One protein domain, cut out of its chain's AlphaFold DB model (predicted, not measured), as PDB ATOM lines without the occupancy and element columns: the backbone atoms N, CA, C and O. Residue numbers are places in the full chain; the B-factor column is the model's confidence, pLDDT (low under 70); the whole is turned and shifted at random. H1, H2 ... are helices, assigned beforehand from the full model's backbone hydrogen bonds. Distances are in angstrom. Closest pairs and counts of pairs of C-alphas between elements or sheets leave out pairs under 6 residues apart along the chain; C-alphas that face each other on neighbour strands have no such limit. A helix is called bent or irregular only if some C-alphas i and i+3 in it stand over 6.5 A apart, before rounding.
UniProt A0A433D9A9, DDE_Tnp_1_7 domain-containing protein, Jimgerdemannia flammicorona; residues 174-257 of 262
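This is residues 174 to 257 of the 262 residues of the protein "DDE_Tnp_1_7 domain-containing protein" of Jimgerdemannia flammicorona (UniProt A0A433D9A9). Two long helices, H2 and H3, meet near their first residues as an L, with H1 before H2, short H4 and H5 near H3, and residues 203 to 208 sticking out. The 84 printed residues, all helix by class, have five named helices, H1 to H5. The whole is loose and flat, with radius of gyration of the C-alphas 15.5 A and spans 41 by 39 by 18 A.

H1, residues 174 to 180, begins at C-alpha (67.321, -53.189, 46.616). H2, residues 183 to 199, measures 24.4 A from first to last C-alpha. H3, residues 214 to 233, 30.5 A, has a kink of 38 degrees near residue 227 and is irregular, C-alphas 229 and 232 being 7.4 A apart. H4 is residues 237 to 241; H5, residues 252 to 256, ends at C-alpha (75.969, -39.579, 45.196).

H3, the hub, touches H2 with residues 214 to 217 alone, about perpendicular at 89 degrees; closest C-alphas Leu 186 and Ile 214, 6.8 A. With 3 pairs of C-alphas within 8 A each, H3 only just touches H4, closest Leu 231 and Leu 237, 7.1 A, and H5, closest Ile 223 and Ile 253, 6.7 A. H1 and H2 meet only through their link. O i to N i+4 pairs are within hydrogen-bond range throughout H2, 2 of 3 in H1, 14 of 16 in H3, and 0 of 1 in H4 and H5, where 2 of 2 O i to N i+3 pairs are.

The C-alphas farthest apart, Gln 184 and Cys 247, are 43.0 A apart. The printed part has no cut; the link H2 to H3 is long, 14 residues. Residues 205 to 207, 232 to 235 and 244 to 248 have pLDDT under 70.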
ATOM      1  N   VAL A 174      66.208 -52.723  47.457       80.94
ATOM      2  CA  VAL A 174      67.321 -53.189  46.616       80.94
ATOM      3  C   VAL A 174      67.258 -54.692  46.318       80.94
ATOM      4  O   VAL A 174      67.658 -55.117  45.237       80.94
ATOM      5  N   ASN A 175      66.721 -55.511  47.226       83.31
ATOM      6  CA  ASN A 175      66.590 -56.953  47.018       83.31
ATOM      7  C   ASN A 175      65.497 -57.270  45.993       83.31
ATOM      8  O   ASN A 175      65.702 -58.139  45.152       83.31
ATOM      9  N   LEU A 176      64.393 -56.513  45.992       85.50
ATOM     10  CA  LEU A 176      63.372 -56.584  44.940       85.50
ATOM     11  C   LEU A 176      63.953 -56.197  43.579       85.50
ATOM     12  O   LEU A 176      63.744 -56.897  42.593       85.50
ATOM     13  N   PHE A 177      64.725 -55.111  43.531       86.44
ATOM     14  CA  PHE A 177      65.382 -54.674  42.300       86.44
ATOM     15  C   PHE A 177      66.321 -55.751  41.732       86.44
ATOM     16  O   PHE A 177      66.322 -56.013  40.528       86.44
ATOM     17  N   ARG A 178      67.068 -56.440  42.604       87.12
ATOM     18  CA  ARG A 178      67.982 -57.531  42.229       87.12
ATOM     19  C   ARG A 178      67.290 -58.773  41.662       87.12
ATOM     20  O   ARG A 178      67.967 -59.565  41.013       87.12
ATOM     21  N   LEU A 179      65.977 -58.935  41.845       88.06
ATOM     22  CA  LEU A 179      65.218 -59.992  41.161       88.06
ATOM     23  C   LEU A 179      65.175 -59.753  39.645       88.06
ATOM     24  O   LEU A 179      65.241 -60.702  38.871       88.06
ATOM     25  N   PHE A 180      65.104 -58.486  39.225       89.94
ATOM     26  CA  PHE A 180      65.072 -58.090  37.812       89.94
ATOM     27  C   PHE A 180      66.464 -57.803  37.250       89.94
ATOM     28  O   PHE A 180      66.701 -57.990  36.059       89.94
ATOM     29  N   PHE A 181      67.397 -57.398  38.114       91.88
ATOM     30  CA  PHE A 181      68.805 -57.201  37.777       91.88
ATOM     31  C   PHE A 181      69.695 -58.110  38.633       91.88
ATOM     32  O   PHE A 181      70.307 -57.644  39.602       91.88
ATOM     33  N   PRO A 182      69.786 -59.410  38.289       94.00
ATOM     34  CA  PRO A 182      70.683 -60.337  38.955       94.00
ATOM     35  C   PRO A 182      72.130 -59.846  38.917       94.00
ATOM     36  O   PRO A 182      72.566 -59.188  37.969       94.00
ATOM     37  N   HIS A 183      72.910 -60.255  39.919       94.19
ATOM     38  CA  HIS A 183      74.321 -59.870  40.065       94.19
ATOM     39  C   HIS A 183      75.160 -60.123  38.808       94.19
ATOM     40  O   HIS A 183      76.039 -59.332  38.480       94.19
ATOM     41  N   GLN A 184      74.868 -61.205  38.081       96.75
ATOM     42  CA  GLN A 184      75.568 -61.531  36.838       96.75
ATOM     43  C   GLN A 184      75.297 -60.504  35.738       96.75
ATOM     44  O   GLN A 184      76.236 -60.054  35.095       96.75
ATOM     45  N   ILE A 185      74.047 -60.056  35.580       96.88
ATOM     46  CA  ILE A 185      73.696 -59.028  34.592       96.88
ATOM     47  C   ILE A 185      74.408 -57.715  34.925       96.88
ATOM     48  O   ILE A 185      75.002 -57.100  34.042       96.88
ATOM     49  N   LEU A 186      74.420 -57.314  36.203       95.88
ATOM     50  CA  LEU A 186      75.135 -56.109  36.643       95.88
ATOM     51  C   LEU A 186      76.636 -56.197  36.331       95.88
ATOM     52  O   LEU A 186      77.207 -55.247  35.798       95.88
ATOM     53  N   LYS A 187      77.268 -57.347  36.599       97.62
ATOM     54  CA  LYS A 187      78.676 -57.587  36.252       97.62
ATOM     55  C   LYS A 187      78.930 -57.514  34.748       97.62
ATOM     56  O   LYS A 187      79.914 -56.902  34.342       97.62
ATOM     57  N   THR A 188      78.057 -58.100  33.932       98.31
ATOM     58  CA  THR A 188      78.179 -58.054  32.471       98.31
ATOM     59  C   THR A 188      78.074 -56.626  31.941       98.31
ATOM     60  O   THR A 188      78.884 -56.233  31.106       98.31
ATOM     61  N   ILE A 189      77.126 -55.828  32.451       97.69
ATOM     62  CA  ILE A 189      76.998 -54.411  32.079       97.69
ATOM     63  C   ILE A 189      78.300 -53.672  32.400       97.69
ATOM     64  O   ILE A 189      78.861 -53.029  31.520       97.69
ATOM     65  N   ILE A 190      78.820 -53.827  33.620       98.12
ATOM     66  CA  ILE A 190      80.055 -53.164  34.058       98.12
ATOM     67  C   ILE A 190      81.245 -53.539  33.176       98.12
ATOM     68  O   ILE A 190      81.962 -52.652  32.716       98.12
ATOM     69  N   ALA A 191      81.441 -54.835  32.919       98.19
ATOM     70  CA  ALA A 191      82.545 -55.317  32.097       98.19
ATOM     71  C   ALA A 191      82.508 -54.692  30.694       98.19
ATOM     72  O   ALA A 191      83.503 -54.129  30.239       98.19
ATOM     73  N   ASN A 192      81.337 -54.704  30.053       98.19
ATOM     74  CA  ASN A 192      81.161 -54.130  28.721       98.19
ATOM     75  C   ASN A 192      81.336 -52.602  28.718       98.19
ATOM     76  O   ASN A 192      81.949 -52.057  27.799       98.19
ATOM     77  N   THR A 193      80.827 -51.898  29.734       97.12
ATOM     78  CA  THR A 193      80.966 -50.438  29.842       97.12
ATOM     79  C   THR A 193      82.423 -50.022  30.024       97.12
ATOM     80  O   THR A 193      82.869 -49.097  29.345       97.12
ATOM     81  N   ASN A 194      83.180 -50.712  30.878       96.06
ATOM     82  CA  ASN A 194      84.594 -50.401  31.102       96.06
ATOM     83  C   ASN A 194      85.435 -50.704  29.862       96.06
ATOM     84  O   ASN A 194      86.211 -49.851  29.432       96.06
ATOM     85  N   GLN A 195      85.198 -51.847  29.210       96.62
ATOM     86  CA  GLN A 195      85.856 -52.181  27.946       96.62
ATOM     87  C   GLN A 195      85.555 -51.136  26.856       96.62
ATOM     88  O   GLN A 195      86.442 -50.719  26.107       96.62
ATOM     89  N   TYR A 196      84.306 -50.669  26.772       95.69
ATOM     90  CA  TYR A 196      83.937 -49.608  25.841       95.69
ATOM     91  C   TYR A 196      84.646 -48.289  26.170       95.69
ATOM     92  O   TYR A 196      85.191 -47.650  25.266       95.69
ATOM     93  N   ALA A 197      84.684 -47.890  27.441       93.25
ATOM     94  CA  ALA A 197      85.352 -46.669  27.877       93.25
ATOM     95  C   ALA A 197      86.855 -46.684  27.552       93.25
ATOM     96  O   ALA A 197      87.376 -45.698  27.022       93.25
ATOM     97  N   GLU A 198      87.524 -47.817  27.766       91.94
ATOM     98  CA  GLU A 198      88.919 -48.024  27.375       91.94
ATOM     99  C   GLU A 198      89.102 -47.891  25.858       91.94
ATOM    100  O   GLU A 198      89.946 -47.117  25.398       91.94
ATOM    101  N   SER A 199      88.237 -48.534  25.060       93.62
ATOM    102  CA  SER A 199      88.285 -48.437  23.591       93.62
ATOM    103  C   SER A 199      88.101 -47.005  23.071       93.62
ATOM    104  O   SER A 199      88.620 -46.641  22.012       93.62
ATOM    105  N   LYS A 200      87.372 -46.171  23.821       91.62
ATOM    106  CA  LYS A 200      87.143 -44.753  23.517       91.62
ATOM    107  C   LYS A 200      88.187 -43.826  24.124       91.62
ATOM    108  O   LYS A 200      88.059 -42.614  23.953       91.62
ATOM    109  N   ARG A 201      89.202 -44.373  24.804       88.81
ATOM    110  CA  ARG A 201      90.207 -43.607  25.557       88.81
ATOM    111  C   ARG A 201      89.539 -42.579  26.468       88.81
ATOM    112  O   ARG A 201      89.920 -41.405  26.520       88.81
ATOM    113  N   ALA A 202      88.468 -43.014  27.131       84.19
ATOM    114  CA  ALA A 202      87.700 -42.158  28.011       84.19
ATOM    115  C   ALA A 202      88.641 -41.537  29.051       84.19
ATOM    116  O   ALA A 202      89.457 -42.203  29.684       84.19
ATOM    117  N   GLY A 203      88.555 -40.218  29.186       77.75
ATOM    118  CA  GLY A 203      89.359 -39.462  30.132       77.75
ATOM    119  C   GLY A 203      90.774 -39.067  29.718       77.75
ATOM    120  O   GLY A 203      91.493 -38.499  30.538       77.75
ATOM    121  N   GLU A 204      91.149 -39.253  28.450       77.12
ATOM    122  CA  GLU A 204      92.415 -38.745  27.893       77.12
ATOM    123  C   GLU A 204      92.440 -37.201  27.780       77.12
ATOM    124  O   GLU A 204      93.507 -36.597  27.812       77.12
ATOM    125  N   LYS A 205      91.271 -36.538  27.688       69.62
ATOM    126  CA  LYS A 205      91.171 -35.089  27.390       69.62
ATOM    127  C   LYS A 205      90.686 -34.168  28.515       69.62
ATOM    128  O   LYS A 205      90.937 -32.973  28.416       69.62
ATOM    129  N   SER A 206      89.964 -34.646  29.534       59.50
ATOM    130  CA  SER A 206      89.329 -33.715  30.496       59.50
ATOM    131  C   SER A 206      89.113 -34.234  31.919       59.50
ATOM    132  O   SER A 206      88.907 -33.418  32.809       59.50
ATOM    133  N   GLN A 207      89.170 -35.541  32.174       64.25
ATOM    134  CA  GLN A 207      89.148 -36.115  33.525       64.25
ATOM    135  C   GLN A 207      89.377 -37.613  33.395       64.25
ATOM    136  O   GLN A 207      88.706 -38.221  32.569       64.25
ATOM    137  N   ARG A 208      90.294 -38.217  34.161       76.12
ATOM    138  CA  ARG A 208      90.544 -39.665  34.065       76.12
ATOM    139  C   ARG A 208      89.239 -40.426  34.292       76.12
ATOM    140  O   ARG A 208      88.629 -40.295  35.350       76.12
ATOM    141  N   TRP A 209      88.826 -41.205  33.296       86.69
ATOM    142  CA  TRP A 209      87.783 -42.199  33.476       86.69
ATOM    143  C   TRP A 209      88.264 -43.186  34.536       86.69
ATOM    144  O   TRP A 209      89.377 -43.702  34.444       86.69
ATOM    145  N   SER A 210      87.439 -43.418  35.548       91.25
ATOM    146  CA  SER A 210      87.598 -44.542  36.460       91.25
ATOM    147  C   SER A 210      86.647 -45.655  36.057       91.25
ATOM    148  O   SER A 210      85.519 -45.385  35.630       91.25
ATOM    149  N   ASP A 211      87.087 -46.894  36.241       94.88
ATOM    150  CA  ASP A 211      86.256 -48.064  35.999       94.88
ATOM    151  C   ASP A 211      84.966 -47.997  36.812       94.88
ATOM    152  O   ASP A 211      84.961 -47.678  38.004       94.88
ATOM    153  N   LEU A 212      83.862 -48.283  36.133       96.62
ATOM    154  CA  LEU A 212      82.540 -48.386  36.718       96.62
ATOM    155  C   LEU A 212      82.510 -49.547  37.714       96.62
ATOM    156  O   LEU A 212      83.007 -50.640  37.432       96.62
ATOM    157  N   THR A 213      81.881 -49.322  38.862       96.75
ATOM    158  CA  THR A 213      81.689 -50.344  39.902       96.75
ATOM    159  C   THR A 213      80.208 -50.689  40.087       96.75
ATOM    160  O   THR A 213      79.323 -49.962  39.642       96.75
ATOM    161  N   ILE A 214      79.909 -51.797  40.776       94.75
ATOM    162  CA  ILE A 214      78.524 -52.182  41.112       94.75
ATOM    163  C   ILE A 214      77.779 -51.093  41.896       94.75
ATOM    164  O   ILE A 214      76.682 -50.737  41.464       94.75
ATOM    165  N   PRO A 215      78.299 -50.563  43.023       94.19
ATOM    166  CA  PRO A 215      77.583 -49.521  43.753       94.19
ATOM    167  C   PRO A 215      77.368 -48.277  42.890       94.19
ATOM    168  O   PRO A 215      76.295 -47.690  42.939       94.19
ATOM    169  N   GLU A 216      78.330 -47.926  42.039       95.56
ATOM    170  CA  GLU A 216      78.210 -46.779  41.143       95.56
ATOM    171  C   GLU A 216      77.138 -46.973  40.061       95.56
ATOM    172  O   GLU A 216      76.320 -46.080  39.844       95.56
ATOM    173  N   LEU A 217      77.071 -48.154  39.438       95.31
ATOM    174  CA  LEU A 217      76.000 -48.494  38.498       95.31
ATOM    175  C   LEU A 217      74.623 -48.453  39.181       95.31
ATOM    176  O   LEU A 217      73.656 -47.964  38.600       95.31
ATOM    177  N   LEU A 218      74.520 -48.933  40.424       94.00
ATOM    178  CA  LEU A 218      73.273 -48.858  41.189       94.00
ATOM    179  C   LEU A 218      72.892 -47.410  41.524       94.00
ATOM    180  O   LEU A 218      71.716 -47.064  41.420       94.00
ATOM    181  N   THR A 219      73.861 -46.554  41.856       94.38
ATOM    182  CA  THR A 219      73.639 -45.112  42.034       94.38
ATOM    183  C   THR A 219      73.122 -44.469  40.747       94.38
ATOM    184  O   THR A 219      72.106 -43.774  40.781       94.38
ATOM    185  N   PHE A 220      73.756 -44.749  39.603       95.12
ATOM    186  CA  PHE A 220      73.318 -44.261  38.291       95.12
ATOM    187  C   PHE A 220      71.869 -44.670  37.980       95.12
ATOM    188  O   PHE A 220      71.045 -43.834  37.603       95.12
ATOM    189  N   LEU A 221      71.526 -45.944  38.194       94.31
ATOM    190  CA  LEU A 221      70.169 -46.454  37.980       94.31
ATOM    191  C   LEU A 221      69.161 -45.834  38.959       94.31
ATOM    192  O   LEU A 221      68.046 -45.498  38.559       94.31
ATOM    193  N   GLY A 222      69.553 -45.620  40.217       92.94
ATOM    194  CA  GLY A 222      68.741 -44.916  41.209       92.94
ATOM    195  C   GLY A 222      68.406 -43.487  40.779       92.94
ATOM    196  O   GLY A 222      67.245 -43.079  40.849       92.94
ATOM    197  N   ILE A 223      69.390 -42.753  40.253       92.62
ATOM    198  CA  ILE A 223      69.185 -41.407  39.703       92.62
ATOM    199  C   ILE A 223      68.309 -41.455  38.441       92.62
ATOM    200  O   ILE A 223      67.415 -40.623  38.298       92.62
ATOM    201  N   CYS A 224      68.470 -42.451  37.562       91.88
ATOM    202  CA  CYS A 224      67.579 -42.654  36.411       91.88
ATOM    203  C   CYS A 224      66.114 -42.864  36.838       91.88
ATOM    204  O   CYS A 224      65.210 -42.233  36.293       91.88
ATOM    205  N   ILE A 225      65.860 -43.695  37.851       90.88
ATOM    206  CA  ILE A 225      64.501 -43.922  38.367       90.88
ATOM    207  C   ILE A 225      63.942 -42.639  38.989       90.88
ATOM    208  O   ILE A 225      62.824 -42.235  38.674       90.88
ATOM    209  N   TYR A 226      64.733 -41.970  39.831       90.12
ATOM    210  CA  TYR A 226      64.351 -40.706  40.454       90.12
ATOM    211  C   TYR A 226      64.023 -39.645  39.403       90.12
ATOM    212  O   TYR A 226      62.953 -39.043  39.426       90.12
ATOM    213  N   SER A 227      64.900 -39.456  38.420       87.19
ATOM    214  CA  SER A 227      64.683 -38.496  37.340       87.19
ATOM    215  C   SER A 227      63.382 -38.779  36.582       87.19
ATOM    216  O   SER A 227      62.611 -37.852  36.354       87.19
ATOM    217  N   GLY A 228      63.047 -40.043  36.306       86.75
ATOM    218  CA  GLY A 228      61.764 -40.419  35.701       86.75
ATOM    219  C   GLY A 228      60.524 -39.993  36.505       86.75
ATOM    220  O   GLY A 228      59.468 -39.742  35.915       86.75
ATOM    221  N   LEU A 229      60.648 -39.859  37.829       84.81
ATOM    222  CA  LEU A 229      59.579 -39.391  38.716       84.81
ATOM    223  C   LEU A 229      59.481 -37.856  38.767       84.81
ATOM    224  O   LEU A 229      58.375 -37.332  38.888       84.81
ATOM    225  N   PHE A 230      60.605 -37.139  38.646       78.25
ATOM    226  CA  PHE A 230      60.679 -35.690  38.900       78.25
ATOM    227  C   PHE A 230      60.889 -34.807  37.649       78.25
ATOM    228  O   PHE A 230      60.572 -33.619  37.691       78.25
ATOM    229  N   LEU A 231      61.363 -35.333  36.510       71.12
ATOM    230  CA  LEU A 231      61.728 -34.509  35.339       71.12
ATOM    231  C   LEU A 231      60.558 -33.974  34.509       71.12
ATOM    232  O   LEU A 231      60.787 -33.159  33.615       71.12
ATOM    233  N   LYS A 232      59.312 -34.378  34.776       62.22
ATOM    234  CA  LYS A 232      58.165 -33.954  33.950       62.22
ATOM    235  C   LYS A 232      57.870 -32.449  34.006       62.22
ATOM    236  O   LYS A 232      57.120 -31.971  33.161       62.22
ATOM    237  N   SER A 233      58.465 -31.701  34.938       57.03
ATOM    238  CA  SER A 233      58.088 -30.303  35.189       57.03
ATOM    239  C   SER A 233      59.223 -29.274  35.118       57.03
ATOM    240  O   SER A 233      58.935 -28.093  35.274       57.03
ATOM    241  N   ALA A 234      60.490 -29.657  34.894       58.19
ATOM    242  CA  ALA A 234      61.592 -28.831  35.417       58.19
ATOM    243  C   ALA A 234      62.758 -28.430  34.481       58.19
ATOM    244  O   ALA A 234      63.747 -27.868  34.948       58.19
ATOM    245  N   GLY A 235      62.644 -28.601  33.160       69.06
ATOM    246  CA  GLY A 235      63.589 -27.963  32.224       69.06
ATOM    247  C   GLY A 235      64.889 -28.729  31.935       69.06
ATOM    248  O   GLY A 235      65.888 -28.115  31.568       69.06
ATOM    249  N   GLY A 236      64.870 -30.063  32.039       76.12
ATOM    250  CA  GLY A 236      65.945 -30.948  31.567       76.12
ATOM    251  C   GLY A 236      66.754 -31.617  32.682       76.12
ATOM    252  O   GLY A 236      66.602 -31.307  33.854       76.12
ATOM    253  N   LEU A 237      67.618 -32.565  32.315       81.50
ATOM    254  CA  LEU A 237      68.399 -33.383  33.254       81.50
ATOM    255  C   LEU A 237      69.369 -32.596  34.164       81.50
ATOM    256  O   LEU A 237      69.395 -32.894  35.359       81.50
ATOM    257  N   PRO A 238      70.109 -31.571  33.682       84.06
ATOM    258  CA  PRO A 238      71.036 -30.813  34.532       84.06
ATOM    259  C   PRO A 238      70.356 -30.109  35.709       84.06
ATOM    260  O   PRO A 238      71.012 -29.764  36.687       84.06
ATOM    261  N   TRP A 239      69.039 -29.911  35.628       83.31
ATOM    262  CA  TRP A 239      68.254 -29.283  36.680       83.31
ATOM    263  C   TRP A 239      68.337 -30.022  38.021       83.31
ATOM    264  O   TRP A 239      68.354 -29.370  39.061       83.31
ATOM    265  N   LEU A 240      68.446 -31.355  38.008       86.44
ATOM    266  CA  LEU A 240      68.581 -32.147  39.234       86.44
ATOM    267  C   LEU A 240      69.826 -31.750  40.046       86.44
ATOM    268  O   LEU A 240      69.787 -31.805  41.269       86.44
ATOM    269  N   TRP A 241      70.905 -31.322  39.382       88.75
ATOM    270  CA  TRP A 241      72.184 -30.939  39.997       88.75
ATOM    271  C   TRP A 241      72.281 -29.437  40.307       88.75
ATOM    272  O   TRP A 241      73.378 -28.901  40.474       88.75
ATOM    273  N   ASN A 242      71.157 -28.719  40.358       82.06
ATOM    274  CA  ASN A 242      71.169 -27.298  40.678       82.06
ATOM    275  C   ASN A 242      71.372 -27.073  42.187       82.06
ATOM    276  O   ASN A 242      70.494 -27.373  42.989       82.06
ATOM    277  N   ILE A 243      72.534 -26.526  42.556       70.94
ATOM    278  CA  ILE A 243      72.930 -26.264  43.953       70.94
ATOM    279  C   ILE A 243      72.718 -24.783  44.330       70.94
ATOM    280  O   ILE A 243      72.695 -24.435  45.507       70.94
ATOM    281  N   CYS A 244      72.552 -23.896  43.345       65.69
ATOM    282  CA  CYS A 244      72.656 -22.446  43.552       65.69
ATOM    283  C   CYS A 244      71.315 -21.707  43.569       65.69
ATOM    284  O   CYS A 244      71.272 -20.534  43.933       65.69
ATOM    285  N   ASP A 245      70.231 -22.347  43.140       67.62
ATOM    286  CA  ASP A 245      68.947 -21.675  42.964       67.62
ATOM    287  C   ASP A 245      68.074 -21.881  44.206       67.62
ATOM    288  O   ASP A 245      67.415 -22.909  44.361       67.62
ATOM    289  N   THR A 246      68.071 -20.891  45.105       65.81
ATOM    290  CA  THR A 246      67.225 -20.866  46.315       65.81
ATOM    291  C   THR A 246      65.732 -20.960  46.000       65.81
ATOM    292  O   THR A 246      64.934 -21.271  46.882       65.81
ATOM    293  N   CYS A 247      65.344 -20.732  44.743       67.06
ATOM    294  CA  CYS A 247      63.968 -20.840  44.277       67.06
ATOM    295  C   CYS A 247      63.552 -22.277  43.916       67.06
ATOM    296  O   CYS A 247      62.423 -22.478  43.460       67.06
ATOM    297  N   ARG A 248      64.437 -23.279  44.048       69.88
ATOM    298  CA  ARG A 248      64.181 -24.649  43.574       69.88
ATOM    299  C   ARG A 248      64.439 -25.714  44.644       69.88
ATOM    300  O   ARG A 248      65.266 -25.512  45.530       69.88
ATOM    301  N   PRO A 249      63.740 -26.862  44.568       76.38
ATOM    302  CA  PRO A 249      63.980 -27.967  45.483       76.38
ATOM    303  C   PRO A 249      65.386 -28.545  45.290       76.38
ATOM    304  O   PRO A 249      65.813 -28.818  44.170       76.38
ATOM    305  N   LEU A 250      66.094 -28.754  46.401       83.62
ATOM    306  CA  LEU A 250      67.402 -29.403  46.409       83.62
ATOM    307  C   LEU A 250      67.234 -30.924  46.316       83.62
ATOM    308  O   LEU A 250      66.598 -31.548  47.171       83.62
ATOM    309  N   HIS A 251      67.855 -31.537  45.312       86.44
ATOM    310  CA  HIS A 251      67.792 -32.980  45.091       86.44
ATOM    311  C   HIS A 251      69.046 -33.677  45.627       86.44
ATOM    312  O   HIS A 251      70.006 -33.893  44.890       86.44
ATOM    313  N   ARG A 252      69.018 -34.106  46.896       88.19
ATOM    314  CA  ARG A 252      70.159 -34.779  47.560       88.19
ATOM    315  C   ARG A 252      70.667 -36.035  46.848       88.19
ATOM    316  O   ARG A 252      71.809 -36.426  47.032       88.19
ATOM    317  N   ILE A 253      69.848 -36.668  46.006       85.31
ATOM    318  CA  ILE A 253      70.269 -37.848  45.237       85.31
ATOM    319  C   ILE A 253      71.459 -37.552  44.304       85.31
ATOM    320  O   ILE A 253      72.223 -38.447  43.958       85.31
ATOM    321  N   THR A 254      71.637 -36.285  43.929       85.56
ATOM    322  CA  THR A 254      72.740 -35.835  43.077       85.56
ATOM    323  C   THR A 254      74.082 -35.733  43.800       85.56
ATOM    324  O   THR A 254      75.121 -35.671  43.146       85.56
ATOM    325  N   GLU A 255      74.095 -35.804  45.135       91.38
ATOM    326  CA  GLU A 255      75.324 -35.850  45.938       91.38
ATOM    327  C   GLU A 255      76.078 -37.177  45.753       91.38
ATOM    328  O   GLU A 255      77.296 -37.227  45.909       91.38
ATOM    329  N   PHE A 256      75.376 -38.251  45.372       93.25
ATOM    330  CA  PHE A 256      75.969 -39.579  45.196       93.25
ATOM    331  C   PHE A 256      76.713 -39.753  43.864       93.25
ATOM    332  O   PHE A 256      77.487 -40.699  43.721       93.25
ATOM    333  N   MET A 257      76.483 -38.876  42.881       93.81
ATOM    334  CA  MET A 257      77.157 -38.913  41.581       93.81
ATOM    335  C   MET A 257      77.148 -37.520  40.943       93.81
ATOM    336  O   MET A 257      76.066 -36.992  40.692       93.81
TER     337      MET A 257